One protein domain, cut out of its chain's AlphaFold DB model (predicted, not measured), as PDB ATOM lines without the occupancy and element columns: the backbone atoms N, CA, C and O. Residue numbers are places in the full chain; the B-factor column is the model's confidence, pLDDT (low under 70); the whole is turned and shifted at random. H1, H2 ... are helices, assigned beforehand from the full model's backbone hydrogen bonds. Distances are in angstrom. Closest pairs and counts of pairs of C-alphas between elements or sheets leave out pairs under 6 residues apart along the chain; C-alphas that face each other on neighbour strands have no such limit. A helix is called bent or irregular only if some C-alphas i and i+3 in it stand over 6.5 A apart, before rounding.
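Overview. This is residues 10 to 98 and 203 to 220 of the 478 residues of an uncharacterized protein of Schistosoma curassoni (UniProt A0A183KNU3). H1, H2, the long arm H3b and H4 run lengthwise as a staggered up-and-down bundle, each against the one before it, with H2 nearest the middle and the short arm H3a at the corner between H2 and H3b. Residues 90 to 98 of H3b stick out. The printed part has 107 residues with four named helices, H1 to H4, and no named strand: all helix. It is only just loose, close to compact, with a radius of gyration of the C-alphas of 16.0 A, and spans 61 by 32 by 18 A.

Arrangement. H1, residues 10 to 31, and H2, residues 42 to 57, form a helical hairpin at 15 degrees; their closest C-alphas, Ile 30 and Pro 49, are 5.6 A apart. H3, residues 60 to 98, is one helix by its hydrogen bonds but bent, with C-alphas 69 and 72 7.3 A apart, into H3a, residues 60 to 69, and H3b, residues 72 to 98. H1 touches H3a at a steep tilt of 49 degrees, closest at C-alphas 23 and 66, 5.9 A. H4, residues 203 to 217, touches H2 at a shallow tilt of 10 degrees, the same way, closest at C-alphas 54 and 215, 6.1 A. Every O i to N i+4 pair is within hydrogen-bond range in H3b and H4, but 15 of 18 in H1, 9 of 12 in H2 and 3 of 6 in H3a.

Along the chain. H1 begins at C-alpha 10 (36.593, 32.106, -11.201) and measures 29.3 A, H2 24.3 A, H3a 14.9 A, H3b 39.5 A and H4 20.3 A, ending at C-alpha 217 (37.285, 48.683, 12.696). Irregular are H1, only just, with C-alphas 16 and 19 6.7 A apart, H2, 46 and 49 7.1 A, and H3a, 61 and 64 6.9 A.

Size, cuts and confidence. Residues 99 to 202 are not printed, and C-alphas 98 and 203 are 21.9 A apart across the cut. Confidence is under 70 at residues 33 to 45, 89, 91 to 98 and 203.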
ATOM      1  N   SER A  10      35.776  30.908 -11.417       70.25
ATOM      2  CA  SER A  10      36.593  32.106 -11.201       70.25
ATOM      3  C   SER A  10      37.098  32.261  -9.760       70.25
ATOM      4  O   SER A  10      38.269  32.580  -9.577       70.25
ATOM      5  N   GLN A  11      36.278  31.988  -8.741       73.75
ATOM      6  CA  GLN A  11      36.689  32.017  -7.329       73.75
ATOM      7  C   GLN A  11      37.717  30.921  -7.036       73.75
ATOM      8  O   GLN A  11      38.728  31.169  -6.383       73.75
ATOM      9  N   ARG A  12      37.513  29.720  -7.592       75.69
ATOM     10  CA  ARG A  12      38.477  28.621  -7.462       75.69
ATOM     11  C   ARG A  12      39.812  28.949  -8.135       75.69
ATOM     12  O   ARG A  12      40.866  28.693  -7.558       75.69
ATOM     13  N   TYR A  13      39.776  29.546  -9.328       78.88
ATOM     14  CA  TYR A  13      40.980  29.999 -10.029       78.88
ATOM     15  C   TYR A  13      41.713  31.099  -9.249       78.88
ATOM     16  O   TYR A  13      42.933  31.033  -9.088       78.88
ATOM     17  N   PHE A  14      40.969  32.070  -8.709       79.75
ATOM     18  CA  PHE A  14      41.530  33.131  -7.879       79.75
ATOM     19  C   PHE A  14      42.234  32.562  -6.641       79.75
ATOM     20  O   PHE A  14      43.406  32.870  -6.430       79.75
ATOM     21  N   LYS A  15      41.568  31.680  -5.882       79.50
ATOM     22  CA  LYS A  15      42.141  31.034  -4.686       79.50
ATOM     23  C   LYS A  15      43.425  30.255  -4.992       79.50
ATOM     24  O   LYS A  15      44.378  30.317  -4.225       79.50
ATOM     25  N   LEU A  16      43.470  29.542  -6.120       76.12
ATOM     26  CA  LEU A  16      44.616  28.702  -6.491       76.12
ATOM     27  C   LEU A  16      45.826  29.494  -6.999       76.12
ATOM     28  O   LEU A  16      46.957  29.132  -6.682       76.12
ATOM     29  N   TYR A  17      45.609  30.536  -7.805       77.88
ATOM     30  CA  TYR A  17      46.697  31.166  -8.562       77.88
ATOM     31  C   TYR A  17      46.885  32.649  -8.247       77.88
ATOM     32  O   TYR A  17      48.014  33.119  -8.132       77.88
ATOM     33  N   SER A  18      45.797  33.403  -8.102       82.38
ATOM     34  CA  SER A  18      45.861  34.862  -7.965       82.38
ATOM     35  C   SER A  18      46.030  35.319  -6.519       82.38
ATOM     36  O   SER A  18      46.703  36.317  -6.275       82.38
ATOM     37  N   GLN A  19      45.467  34.587  -5.556       84.06
ATOM     38  CA  GLN A  19      45.492  34.952  -4.142       84.06
ATOM     39  C   GLN A  19      46.919  35.001  -3.592       84.06
ATOM     40  O   GLN A  19      47.259  35.941  -2.881       84.06
ATOM     41  N   ILE A  20      47.769  34.035  -3.950       84.06
ATOM     42  CA  ILE A  20      49.168  33.992  -3.498       84.06
ATOM     43  C   ILE A  20      49.940  35.198  -4.047       84.06
ATOM     44  O   ILE A  20      50.654  35.866  -3.303       84.06
ATOM     45  N   ILE A  21      49.748  35.518  -5.331       84.19
ATOM     46  CA  ILE A  21      50.396  36.663  -5.986       84.19
ATOM     47  C   ILE A  21      49.923  37.977  -5.357       84.19
ATOM     48  O   ILE A  21      50.742  38.845  -5.061       84.19
ATOM     49  N   LEU A  22      48.615  38.121  -5.125       86.00
ATOM     50  CA  LEU A  22      48.043  39.307  -4.491       86.00
ATOM     51  C   LEU A  22      48.552  39.471  -3.056       86.00
ATOM     52  O   LEU A  22      48.994  40.556  -2.690       86.00
ATOM     53  N   THR A  23      48.530  38.393  -2.271       85.12
ATOM     54  CA  THR A  23      49.042  38.366  -0.894       85.12
ATOM     55  C   THR A  23      50.490  38.825  -0.863       85.12
ATOM     56  O   THR A  23      50.843  39.712  -0.092       85.12
ATOM     57  N   GLU A  24      51.321  38.287  -1.749       83.69
ATOM     58  CA  GLU A  24      52.734  38.636  -1.818       83.69
ATOM     59  C   GLU A  24      52.969  40.081  -2.293       83.69
ATOM     60  O   GLU A  24      53.820  40.788  -1.754       83.69
ATOM     61  N   ALA A  25      52.180  40.571  -3.252       83.81
ATOM     62  CA  ALA A  25      52.257  41.959  -3.703       83.81
ATOM     63  C   ALA A  25      51.909  42.947  -2.578       83.81
ATOM     64  O   ALA A  25      52.602  43.952  -2.395       83.81
ATOM     65  N   VAL A  26      50.863  42.652  -1.800       86.12
ATOM     66  CA  VAL A  26      50.476  43.475  -0.648       86.12
ATOM     67  C   VAL A  26      51.499  43.342   0.479       86.12
ATOM     68  O   VAL A  26      51.872  44.352   1.070       86.12
ATOM     69  N   ARG A  27      52.032  42.143   0.732       87.25
ATOM     70  CA  ARG A  27      53.114  41.931   1.702       87.25
ATOM     71  C   ARG A  27      54.314  42.820   1.389       87.25
ATOM     72  O   ARG A  27      54.764  43.580   2.243       87.25
ATOM     73  N   ARG A  28      54.768  42.837   0.137       83.81
ATOM     74  CA  ARG A  28      55.860  43.721  -0.301       83.81
ATOM     75  C   ARG A  28      55.536  45.201  -0.131       83.81
ATOM     76  O   ARG A  28      56.429  45.964   0.224       83.81
ATOM     77  N   LEU A  29      54.284  45.606  -0.349       84.94
ATOM     78  CA  LEU A  29      53.835  46.977  -0.087       84.94
ATOM     79  C   LEU A  29      53.910  47.324   1.408       84.94
ATOM     80  O   LEU A  29      54.282  48.446   1.747       84.94
ATOM     81  N   ILE A  30      53.577  46.380   2.293       84.00
ATOM     82  CA  ILE A  30      53.676  46.545   3.749       84.00
ATOM     83  C   ILE A  30      55.148  46.700   4.165       84.00
ATOM     84  O   ILE A  30      55.489  47.652   4.866       84.00
ATOM     85  N   TYR A  31      56.037  45.817   3.697       81.56
ATOM     86  CA  TYR A  31      57.464  45.881   4.043       81.56
ATOM     87  C   TYR A  31      58.185  47.081   3.417       81.56
ATOM     88  O   TYR A  31      59.052  47.679   4.051       81.56
ATOM     89  N   ASN A  32      57.821  47.448   2.187       75.44
ATOM     90  CA  ASN A  32      58.421  48.540   1.431       75.44
ATOM     91  C   ASN A  32      57.326  49.433   0.832       75.44
ATOM     92  O   ASN A  32      57.015  49.327  -0.357       75.44
ATOM     93  N   PRO A  33      56.784  50.393   1.598       67.75
ATOM     94  CA  PRO A  33      55.740  51.285   1.090       67.75
ATOM     95  C   PRO A  33      56.241  52.251  -0.014       67.75
ATOM     96  O   PRO A  33      55.456  52.969  -0.640       67.75
ATOM     97  N   THR A  34      57.546  52.245  -0.315       59.38
ATOM     98  CA  THR A  34      58.224  53.072  -1.324       59.38
ATOM     99  C   THR A  34      58.300  52.396  -2.699       59.38
ATOM    100  O   THR A  34      59.389  52.136  -3.204       59.38
ATOM    101  N   CYS A  35      57.170  52.108  -3.346       44.78
ATOM    102  CA  CYS A  35      57.199  51.573  -4.720       44.78
ATOM    103  C   CYS A  35      57.114  52.644  -5.820       44.78
ATOM    104  O   CYS A  35      57.090  52.295  -6.994       44.78
ATOM    105  N   LEU A  36      57.052  53.941  -5.488       38.44
ATOM    106  CA  LEU A  36      57.050  55.012  -6.491       38.44
ATOM    107  C   LEU A  36      58.039  56.119  -6.095       38.44
ATOM    108  O   LEU A  36      57.933  56.638  -4.982       38.44
ATOM    109  N   PRO A  37      58.994  56.490  -6.972       34.97
ATOM    110  CA  PRO A  37      59.947  57.564  -6.728       34.97
ATOM    111  C   PRO A  37      59.228  58.902  -6.916       34.97
ATOM    112  O   PRO A  37      59.331  59.550  -7.952       34.97
ATOM    113  N   ILE A  38      58.429  59.288  -5.927       37.91
ATOM    114  CA  ILE A  38      57.735  60.571  -5.904       37.91
ATOM    115  C   ILE A  38      58.118  61.251  -4.583       37.91
ATOM    116  O   ILE A  38      57.854  60.687  -3.520       37.91
ATOM    117  N   PRO A  39      58.761  62.432  -4.614       38.38
ATOM    118  CA  PRO A  39      59.189  63.144  -3.417       38.38
ATOM    119  C   PRO A  39      57.988  63.883  -2.819       38.38
ATOM    120  O   PRO A  39      57.910  65.106  -2.854       38.38
ATOM    121  N   PHE A  40      57.002  63.139  -2.324       40.72
ATOM    122  CA  PHE A  40      55.856  63.697  -1.616       40.72
ATOM    123  C   PHE A  40      55.728  63.014  -0.254       40.72
ATOM    124  O   PHE A  40      55.484  61.817  -0.172       40.72
ATOM    125  N   ILE A  41      55.946  63.828   0.783       49.47
ATOM    126  CA  ILE A  41      55.540  63.717   2.191       49.47
ATOM    127  C   ILE A  41      55.380  62.270   2.699       49.47
ATOM    128  O   ILE A  41      54.372  61.615   2.415       49.47
ATOM    129  N   GLU A  42      56.322  61.828   3.546       53.16
ATOM    130  CA  GLU A  42      56.334  60.528   4.257       53.16
ATOM    131  C   GLU A  42      54.963  60.128   4.853       53.16
ATOM    132  O   GLU A  42      54.641  58.945   4.925       53.16
ATOM    133  N   ARG A  43      54.121  61.123   5.165       55.09
ATOM    134  CA  ARG A  43      52.717  61.038   5.601       55.09
ATOM    135  C   ARG A  43      51.810  60.167   4.719       55.09
ATOM    136  O   ARG A  43      51.054  59.364   5.236       55.09
ATOM    137  N   SER A  44      51.888  60.283   3.390       61.69
ATOM    138  CA  SER A  44      51.038  59.486   2.478       61.69
ATOM    139  C   SER A  44      51.551  58.061   2.255       61.69
ATOM    140  O   SER A  44      50.804  57.175   1.836       61.69
ATOM    141  N   ILE A  45      52.838  57.844   2.528       66.94
ATOM    142  CA  ILE A  45      53.530  56.589   2.244       66.94
ATOM    143  C   ILE A  45      53.217  55.570   3.342       66.94
ATOM    144  O   ILE A  45      52.947  54.413   3.026       66.94
ATOM    145  N   SER A  46      53.180  56.000   4.608       72.38
ATOM    146  CA  SER A  46      52.845  55.133   5.746       72.38
ATOM    147  C   SER A  46      51.375  54.688   5.776       72.38
ATOM    148  O   SER A  46      51.056  53.621   6.285       72.38
ATOM    149  N   GLU A  47      50.463  55.471   5.200       79.12
ATOM    150  CA  GLU A  47      49.032  55.128   5.143       79.12
ATOM    151  C   GLU A  47      48.665  54.205   3.972       79.12
ATOM    152  O   GLU A  47      47.591  53.597   3.953       79.12
ATOM    153  N   ARG A  48      49.532  54.119   2.957       80.62
ATOM    154  CA  ARG A  48      49.241  53.436   1.691       80.62
ATOM    155  C   ARG A  48      48.859  51.960   1.863       80.62
ATOM    156  O   ARG A  48      47.897  51.560   1.201       80.62
ATOM    157  N   PRO A  49      49.526  51.160   2.720       86.06
ATOM    158  CA  PRO A  49      49.132  49.770   2.929       86.06
ATOM    159  C   PRO A  49      47.693  49.641   3.435       86.06
ATOM    160  O   PRO A  49      46.937  48.842   2.892       86.06
ATOM    161  N   PHE A  50      47.274  50.489   4.381       86.50
ATOM    162  CA  PHE A  50      45.904  50.477   4.900       86.50
ATOM    163  C   PHE A  50      44.880  50.844   3.829       86.50
ATOM    164  O   PHE A  50      43.879  50.157   3.689       86.50
ATOM    165  N   ARG A  51      45.137  51.881   3.019       83.81
ATOM    166  CA  ARG A  51      44.206  52.291   1.949       83.81
ATOM    167  C   ARG A  51      44.012  51.201   0.892       83.81
ATOM    168  O   ARG A  51      42.893  50.993   0.433       83.81
ATOM    169  N   VAL A  52      45.094  50.517   0.509       84.94
ATOM    170  CA  VAL A  52      45.030  49.392  -0.437       84.94
ATOM    171  C   VAL A  52      44.297  48.209   0.187       84.94
ATOM    172  O   VAL A  52      43.433  47.628  -0.461       84.94
ATOM    173  N   LEU A  53      44.603  47.880   1.444       85.94
ATOM    174  CA  LEU A  53      43.939  46.794   2.154       85.94
ATOM    175  C   LEU A  53      42.442  47.048   2.315       85.94
ATOM    176  O   LEU A  53      41.683  46.146   1.994       85.94
ATOM    177  N   VAL A  54      42.016  48.257   2.700       85.75
ATOM    178  CA  VAL A  54      40.590  48.615   2.821       85.75
ATOM    179  C   VAL A  54      39.842  48.330   1.513       85.75
ATOM    180  O   VAL A  54      38.867  47.585   1.527       85.75
ATOM    181  N   GLY A  55      40.355  48.810   0.375       82.75
ATOM    182  CA  GLY A  55      39.717  48.566  -0.924       82.75
ATOM    183  C   GLY A  55      39.718  47.095  -1.362       82.75
ATOM    184  O   GLY A  55      38.836  46.673  -2.104       82.75
ATOM    185  N   LEU A  56      40.683  46.288  -0.905       83.25
ATOM    186  CA  LEU A  56      40.697  44.842  -1.156       83.25
ATOM    187  C   LEU A  56      39.757  44.081  -0.212       83.25
ATOM    188  O   LEU A  56      39.181  43.070  -0.615       83.25
ATOM    189  N   THR A  57      39.594  44.557   1.024       82.75
ATOM    190  CA  THR A  57      38.706  43.952   2.026       82.75
ATOM    191  C   THR A  57      37.231  44.275   1.804       82.75
ATOM    192  O   THR A  57      36.388  43.534   2.299       82.75
ATOM    193  N   ASP A  58      36.909  45.299   1.006       79.69
ATOM    194  CA  ASP A  58      35.532  45.589   0.572       79.69
ATOM    195  C   ASP A  58      34.925  44.450  -0.277       79.69
ATOM    196  O   ASP A  58      33.705  44.347  -0.426       79.69
ATOM    197  N   HIS A  59      35.762  43.558  -0.818       80.31
ATOM    198  CA  HIS A  59      35.334  42.379  -1.566       80.31
ATOM    199  C   HIS A  59      35.428  41.108  -0.698       80.31
ATOM    200  O   HIS A  59      36.532  40.582  -0.517       80.31
ATOM    201  N   PRO A  60      34.302  40.545  -0.209       75.38
ATOM    202  CA  PRO A  60      34.317  39.431   0.749       75.38
ATOM    203  C   PRO A  60      34.997  38.164   0.201       75.38
ATOM    204  O   PRO A  60      35.667  37.450   0.944       75.38
ATOM    205  N   ASP A  61      34.908  37.930  -1.112       72.56
ATOM    206  CA  ASP A  61      35.539  36.794  -1.798       72.56
ATOM    207  C   ASP A  61      37.077  36.812  -1.726       72.56
ATOM    208  O   ASP A  61      37.724  35.767  -1.821       72.56
ATOM    209  N   ILE A  62      37.663  38.003  -1.578       77.69
ATOM    210  CA  ILE A  62      39.112  38.233  -1.532       77.69
ATOM    211  C   ILE A  62      39.568  38.429  -0.082       77.69
ATOM    212  O   ILE A  62      40.629  37.936   0.304       77.69
ATOM    213  N   ALA A  63      38.755  39.123   0.718       78.00
ATOM    214  CA  ALA A  63      39.091  39.594   2.055       78.00
ATOM    215  C   ALA A  63      39.545  38.475   3.000       78.00
ATOM    216  O   ALA A  63      40.614  38.592   3.594       78.00
ATOM    217  N   HIS A  64      38.778  37.385   3.116       75.94
ATOM    218  CA  HIS A  64      39.052  36.327   4.098       75.94
ATOM    219  C   HIS A  64      40.426  35.682   3.888       75.94
ATOM    220  O   HIS A  64      41.270  35.692   4.779       75.94
ATOM    221  N   GLY A  65      40.691  35.214   2.668       78.06
ATOM    222  CA  GLY A  65      41.949  34.550   2.351       78.06
ATOM    223  C   GLY A  65      43.161  35.489   2.316       78.06
ATOM    224  O   GLY A  65      44.300  35.031   2.435       78.06
ATOM    225  N   LEU A  66      42.944  36.792   2.129       84.31
ATOM    226  CA  LEU A  66      44.001  37.799   2.174       84.31
ATOM    227  C   LEU A  66      44.351  38.169   3.624       84.31
ATOM    228  O   LEU A  66      45.530  38.206   3.978       84.31
ATOM    229  N   LEU A  67      43.338  38.408   4.463       84.75
ATOM    230  CA  LEU A  67      43.505  38.783   5.868       84.75
ATOM    231  C   LEU A  67      44.171  37.670   6.678       84.75
ATOM    232  O   LEU A  67      45.096  37.974   7.425       84.75
ATOM    233  N   ASP A  68      43.801  36.404   6.470       83.31
ATOM    234  CA  ASP A  68      44.434  35.261   7.154       83.31
ATOM    235  C   ASP A  68      45.968  35.265   7.023       83.31
ATOM    236  O   ASP A  68      46.688  34.909   7.954       83.31
ATOM    237  N   ASN A  69      46.479  35.708   5.871       84.81
ATOM    238  CA  ASN A  69      47.905  35.672   5.547       84.81
ATOM    239  C   ASN A  69      48.655  36.978   5.835       84.81
ATOM    240  O   ASN A  69      49.889  36.971   5.836       84.81
ATOM    241  N   LEU A  70      47.942  38.093   6.007       88.62
ATOM    242  CA  LEU A  70      48.530  39.431   6.142       88.62
ATOM    243  C   LEU A  70      48.206  40.110   7.469       88.62
ATOM    244  O   LEU A  70      48.810  41.138   7.768       88.62
ATOM    245  N   LEU A  71      47.285  39.570   8.274       89.81
ATOM    246  CA  LEU A  71      46.889  40.201   9.531       89.81
ATOM    247  C   LEU A  71      48.084  40.348  10.486       89.81
ATOM    248  O   LEU A  71      48.261  41.399  11.096       89.81
ATOM    249  N   LEU A  72      48.968  39.350  10.547       89.88
ATOM    250  CA  LEU A  72      50.200  39.449  11.335       89.88
ATOM    251  C   LEU A  72      51.137  40.548  10.810       89.88
ATOM    252  O   LEU A  72      51.637  41.360  11.589       89.88
ATOM    253  N   ASP A  73      51.336  40.587   9.487       88.44
ATOM    254  CA  ASP A  73      52.190  41.566   8.806       88.44
ATOM    255  C   ASP A  73      51.685  42.999   9.058       88.44
ATOM    256  O   ASP A  73      52.471  43.885   9.395       88.44
ATOM    257  N   ILE A  74      50.371  43.234   8.949       90.25
ATOM    258  CA  ILE A  74      49.786  44.569   9.133       90.25
ATOM    259  C   ILE A  74      49.742  44.989  10.607       90.25
ATOM    260  O   ILE A  74      49.968  46.162  10.909       90.25
ATOM    261  N   MET A  75      49.513  44.061  11.544       91.62
ATOM    262  CA  MET A  75      49.584  44.364  12.979       91.62
ATOM    263  C   MET A  75      51.001  44.777  13.384       91.62
ATOM    264  O   MET A  75      51.180  45.798  14.054       91.62
ATOM    265  N   TRP A  76      52.012  44.040  12.914       91.00
ATOM    266  CA  TRP A  76      53.415  44.393  13.122       91.00
ATOM    267  C   TRP A  76      53.782  45.726  12.467       91.00
ATOM    268  O   TRP A  76      54.390  46.582  13.106       91.00
ATOM    269  N   TYR A  77      53.352  45.944  11.223       89.69
ATOM    270  CA  TYR A  77      53.557  47.207  10.518       89.69
ATOM    271  C   TYR A  77      52.967  48.401  11.268       89.69
ATOM    272  O   TYR A  77      53.596  49.455  11.353       89.69
ATOM    273  N   THR A  78      51.772  48.235  11.838       89.44
ATOM    274  CA  THR A  78      51.113  49.287  12.621       89.44
ATOM    275  C   THR A  78      51.939  49.634  13.859       89.44
ATOM    276  O   THR A  78      52.180  50.810  14.134       89.44
ATOM    277  N   TYR A  79      52.421  48.616  14.573       90.38
ATOM    278  CA  TYR A  79      53.255  48.780  15.761       90.38
ATOM    279  C   TYR A  79      54.599  49.461  15.447       90.38
ATOM    280  O   TYR A  79      54.929  50.494  16.034       90.38
ATOM    281  N   GLU A  80      55.353  48.940  14.476       85.19
ATOM    282  CA  GLU A  80      56.651  49.501  14.075       85.19
ATOM    283  C   GLU A  80      56.509  50.903  13.469       85.19
ATOM    284  O   GLU A  80      57.296  51.807  13.767       85.19
ATOM    285  N   GLY A  81      55.474  51.115  12.650       83.12
ATOM    286  CA  GLY A  81      55.145  52.414  12.073       83.12
ATOM    287  C   GLY A  81      54.870  53.458  13.153       83.12
ATOM    288  O   GLY A  81      55.434  54.555  13.106       83.12
ATOM    289  N   TYR A  82      54.090  53.096  14.174       86.31
ATOM    290  CA  TYR A  82      53.843  53.956  15.329       86.31
ATOM    291  C   TYR A  82      55.132  54.293  16.088       86.31
ATOM    292  O   TYR A  82      55.395  55.472  16.342       86.31
ATOM    293  N   LEU A  83      55.959  53.296  16.420       83.44
ATOM    294  CA  LEU A  83      57.215  53.527  17.141       83.44
ATOM    295  C   LEU A  83      58.153  54.454  16.367       83.44
ATOM    296  O   LEU A  83      58.706  55.395  16.943       83.44
ATOM    297  N   LYS A  84      58.289  54.232  15.058       81.19
ATOM    298  CA  LYS A  84      59.129  55.052  14.182       81.19
ATOM    299  C   LYS A  84      58.642  56.499  14.127       81.19
ATOM    300  O   LYS A  84      59.441  57.411  14.347       81.19
ATOM    301  N   LEU A  85      57.348  56.712  13.887       80.12
ATOM    302  CA  LEU A  85      56.763  58.056  13.813       80.12
ATOM    303  C   LEU A  85      56.832  58.778  15.167       80.12
ATOM    304  O   LEU A  85      57.161  59.968  15.228       80.12
ATOM    305  N   ARG A  86      56.594  58.067  16.276       79.69
ATOM    306  CA  ARG A  86      56.705  58.621  17.633       79.69
ATOM    307  C   ARG A  86      58.142  59.008  17.974       79.69
ATOM    308  O   ARG A  86      58.367  60.083  18.540       79.69
ATOM    309  N   TRP A  87      59.113  58.163  17.631       75.44
ATOM    310  CA  TRP A  87      60.530  58.452  17.844       75.44
ATOM    311  C   TRP A  87      60.964  59.684  17.049       75.44
ATOM    312  O   TRP A  87      61.507  60.622  17.632       75.44
ATOM    313  N   GLN A  88      60.615  59.750  15.758       73.56
ATOM    314  CA  GLN A  88      60.869  60.921  14.912       73.56
ATOM    315  C   GLN A  88      60.261  62.198  15.509       73.56
ATOM    316  O   GLN A  88      60.956  63.204  15.655       73.56
ATOM    317  N   THR A  89      58.997  62.141  15.939       69.62
ATOM    318  CA  THR A  89      58.301  63.281  16.564       69.62
ATOM    319  C   THR A  89      59.011  63.748  17.839       69.62
ATOM    320  O   THR A  89      59.215  64.948  18.043       69.62
ATOM    321  N   THR A  90      59.453  62.806  18.676       72.00
ATOM    322  CA  THR A  90      60.168  63.098  19.928       72.00
ATOM    323  C   THR A  90      61.526  63.748  19.658       72.00
ATOM    324  O   THR A  90      61.858  64.760  20.277       72.00
ATOM    325  N   CYS A  91      62.293  63.225  18.698       68.81
ATOM    326  CA  CYS A  91      63.577  63.799  18.292       68.81
ATOM    327  C   CYS A  91      63.422  65.217  17.718       68.81
ATOM    328  O   CYS A  91      64.184  66.113  18.085       68.81
ATOM    329  N   CYS A  92      62.408  65.458  16.879       67.12
ATOM    330  CA  CYS A  92      62.104  66.795  16.362       67.12
ATOM    331  C   CYS A  92      61.782  67.792  17.488       67.12
ATOM    332  O   CYS A  92      62.262  68.927  17.461       67.12
ATOM    333  N   LEU A  93      61.017  67.368  18.499       63.59
ATOM    334  CA  LEU A  93      60.673  68.209  19.647       63.59
ATOM    335  C   LEU A  93      61.900  68.532  20.515       63.59
ATOM    336  O   LEU A  93      62.082  69.675  20.936       63.59
ATOM    337  N   MET A  94      62.771  67.547  20.759       57.88
ATOM    338  CA  MET A  94      64.004  67.748  21.529       57.88
ATOM    339  C   MET A  94      64.968  68.720  20.836       57.88
ATOM    340  O   MET A  94      65.512  69.606  21.498       57.88
ATOM    341  N   ASN A  95      65.114  68.622  19.513       57.03
ATOM    342  CA  ASN A  95      65.946  69.543  18.735       57.03
ATOM    343  C   ASN A  95      65.351  70.959  18.684       57.03
ATOM    344  O   ASN A  95      66.079  71.939  18.836       57.03
ATOM    345  N   SER A  96      64.025  71.088  18.564       51.97
ATOM    346  CA  SER A  96      63.342  72.390  18.617       51.97
ATOM    347  C   SER A  96      63.526  73.089  19.974       51.97
ATOM    348  O   SER A  96      63.781  74.294  20.032       51.97
ATOM    349  N   ASN A  97      63.492  72.329  21.071       47.94
ATOM    350  CA  ASN A  97      63.681  72.864  22.420       47.94
ATOM    351  C   ASN A  97      65.127  73.300  22.718       47.94
ATOM    352  O   ASN A  97      65.327  74.164  23.574       47.94
ATOM    353  N   GLN A  98      66.130  72.741  22.030       49.66
ATOM    354  CA  GLN A  98      67.513  73.226  22.121       49.66
ATOM    355  C   GLN A  98      67.711  74.538  21.350       49.66
ATOM    356  O   GLN A  98      68.332  75.460  21.878       49.66
ATOM    357  N   ASN A 203      49.962  65.616  14.553       68.06
ATOM    358  CA  ASN A 203      48.989  65.251  13.530       68.06
ATOM    359  C   ASN A 203      49.405  64.019  12.704       68.06
ATOM    360  O   ASN A 203      48.548  63.263  12.274       68.06
ATOM    361  N   VAL A 204      50.704  63.777  12.479       75.25
ATOM    362  CA  VAL A 204      51.143  62.655  11.622       75.25
ATOM    363  C   VAL A 204      50.968  61.304  12.320       75.25
ATOM    364  O   VAL A 204      50.510  60.351  11.696       75.25
ATOM    365  N   VAL A 205      51.308  61.222  13.611       80.69
ATOM    366  CA  VAL A 205      51.092  60.006  14.414       80.69
ATOM    367  C   VAL A 205      49.594  59.765  14.583       80.69
ATOM    368  O   VAL A 205      49.128  58.653  14.345       80.69
ATOM    369  N   ASP A 206      48.842  60.811  14.926       82.00
ATOM    370  CA  ASP A 206      47.399  60.715  15.150       82.00
ATOM    371  C   ASP A 206      46.648  60.322  13.868       82.00
ATOM    372  O   ASP A 206      45.736  59.499  13.910       82.00
ATOM    373  N   GLU A 207      47.045  60.840  12.703       82.31
ATOM    374  CA  GLU A 207      46.433  60.483  11.420       82.31
ATOM    375  C   GLU A 207      46.787  59.058  10.972       82.31
ATOM    376  O   GLU A 207      45.911  58.334  10.482       82.31
ATOM    377  N   PHE A 208      48.029  58.618  11.204       85.69
ATOM    378  CA  PHE A 208      48.439  57.231  10.985       85.69
ATOM    379  C   PHE A 208      47.617  56.271  11.851       85.69
ATOM    380  O   PHE A 208      47.062  55.295  11.338       85.69
ATOM    381  N   LEU A 209      47.472  56.572  13.146       88.69
ATOM    382  CA  LEU A 209      46.645  55.782  14.060       88.69
ATOM    383  C   LEU A 209      45.170  55.824  13.663       88.69
ATOM    384  O   LEU A 209      44.520  54.785  13.672       88.69
ATOM    385  N   ARG A 210      44.648  56.978  13.232       87.19
ATOM    386  CA  ARG A 210      43.263  57.109  12.754       87.19
ATOM    387  C   ARG A 210      42.999  56.239  11.525       87.19
ATOM    388  O   ARG A 210      41.962  55.584  11.454       87.19
ATOM    389  N   THR A 211      43.928  56.222  10.572       87.00
ATOM    390  CA  THR A 211      43.826  55.397   9.358       87.00
ATOM    391  C   THR A 211      43.941  53.910   9.689       87.00
ATOM    392  O   THR A 211      43.166  53.104   9.179       87.00
ATOM    393  N   SER A 212      44.860  53.555  10.589       88.62
ATOM    394  CA  SER A 212      45.026  52.180  11.075       88.62
ATOM    395  C   SER A 212      43.766  51.700  11.797       88.62
ATOM    396  O   SER A 212      43.251  50.625  11.506       88.62
ATOM    397  N   HIS A 213      43.219  52.529  12.690       88.31
ATOM    398  CA  HIS A 213      41.972  52.265  13.399       88.31
ATOM    399  C   HIS A 213      40.810  52.026  12.431       88.31
ATOM    400  O   HIS A 213      40.104  51.038  12.590       88.31
ATOM    401  N   LEU A 214      40.656  52.861  11.395       87.56
ATOM    402  CA  LEU A 214      39.609  52.691  10.381       87.56
ATOM    403  C   LEU A 214      39.710  51.337   9.653       87.56
ATOM    404  O   LEU A 214      38.700  50.727   9.319       87.56
ATOM    405  N   PHE A 215      40.930  50.855   9.413       88.81
ATOM    406  CA  PHE A 215      41.142  49.522   8.857       88.81
ATOM    407  C   PHE A 215      40.742  48.426   9.856       88.81
ATOM    408  O   PHE A 215      39.946  47.553   9.516       88.81
ATOM    409  N   PHE A 216      41.233  48.483  11.098       88.31
ATOM    410  CA  PHE A 216      40.910  47.470  12.110       88.31
ATOM    411  C   PHE A 216      39.431  47.469  12.510       88.31
ATOM    412  O   PHE A 216      38.920  46.417  12.878       88.31
ATOM    413  N   SER A 217      38.729  48.604  12.426       85.81
ATOM    414  CA  SER A 217      37.285  48.683  12.696       85.81
ATOM    415  C   SER A 217      36.442  47.978  11.637       85.81
ATOM    416  O   SER A 217      35.312  47.593  11.920       85.81
ATOM    417  N   ASN A 218      36.981  47.801  10.427       85.38
ATOM    418  CA  ASN A 218      36.309  47.073   9.352       85.38
ATOM    419  C   ASN A 218      36.510  45.552   9.455       85.38
ATOM    420  O   ASN A 218      35.831  44.794   8.767       85.38
ATOM    421  N   ILE A 219      37.428  45.090  10.307       86.00
ATOM    422  CA  ILE A 219      37.628  43.667  10.581       86.00
ATOM    423  C   ILE A 219      36.638  43.239  11.665       86.00
ATOM    424  O   ILE A 219      36.445  43.940  12.658       86.00
ATOM    425  N   SER A 220      36.019  42.064  11.512       86.56
ATOM    426  CA  SER A 220      35.134  41.547  12.555       86.56
ATOM    427  C   SER A 220      35.915  41.287  13.847       86.56
ATOM    428  O   SER A 220      36.972  40.649  13.846       86.56
TER     429      SER A 220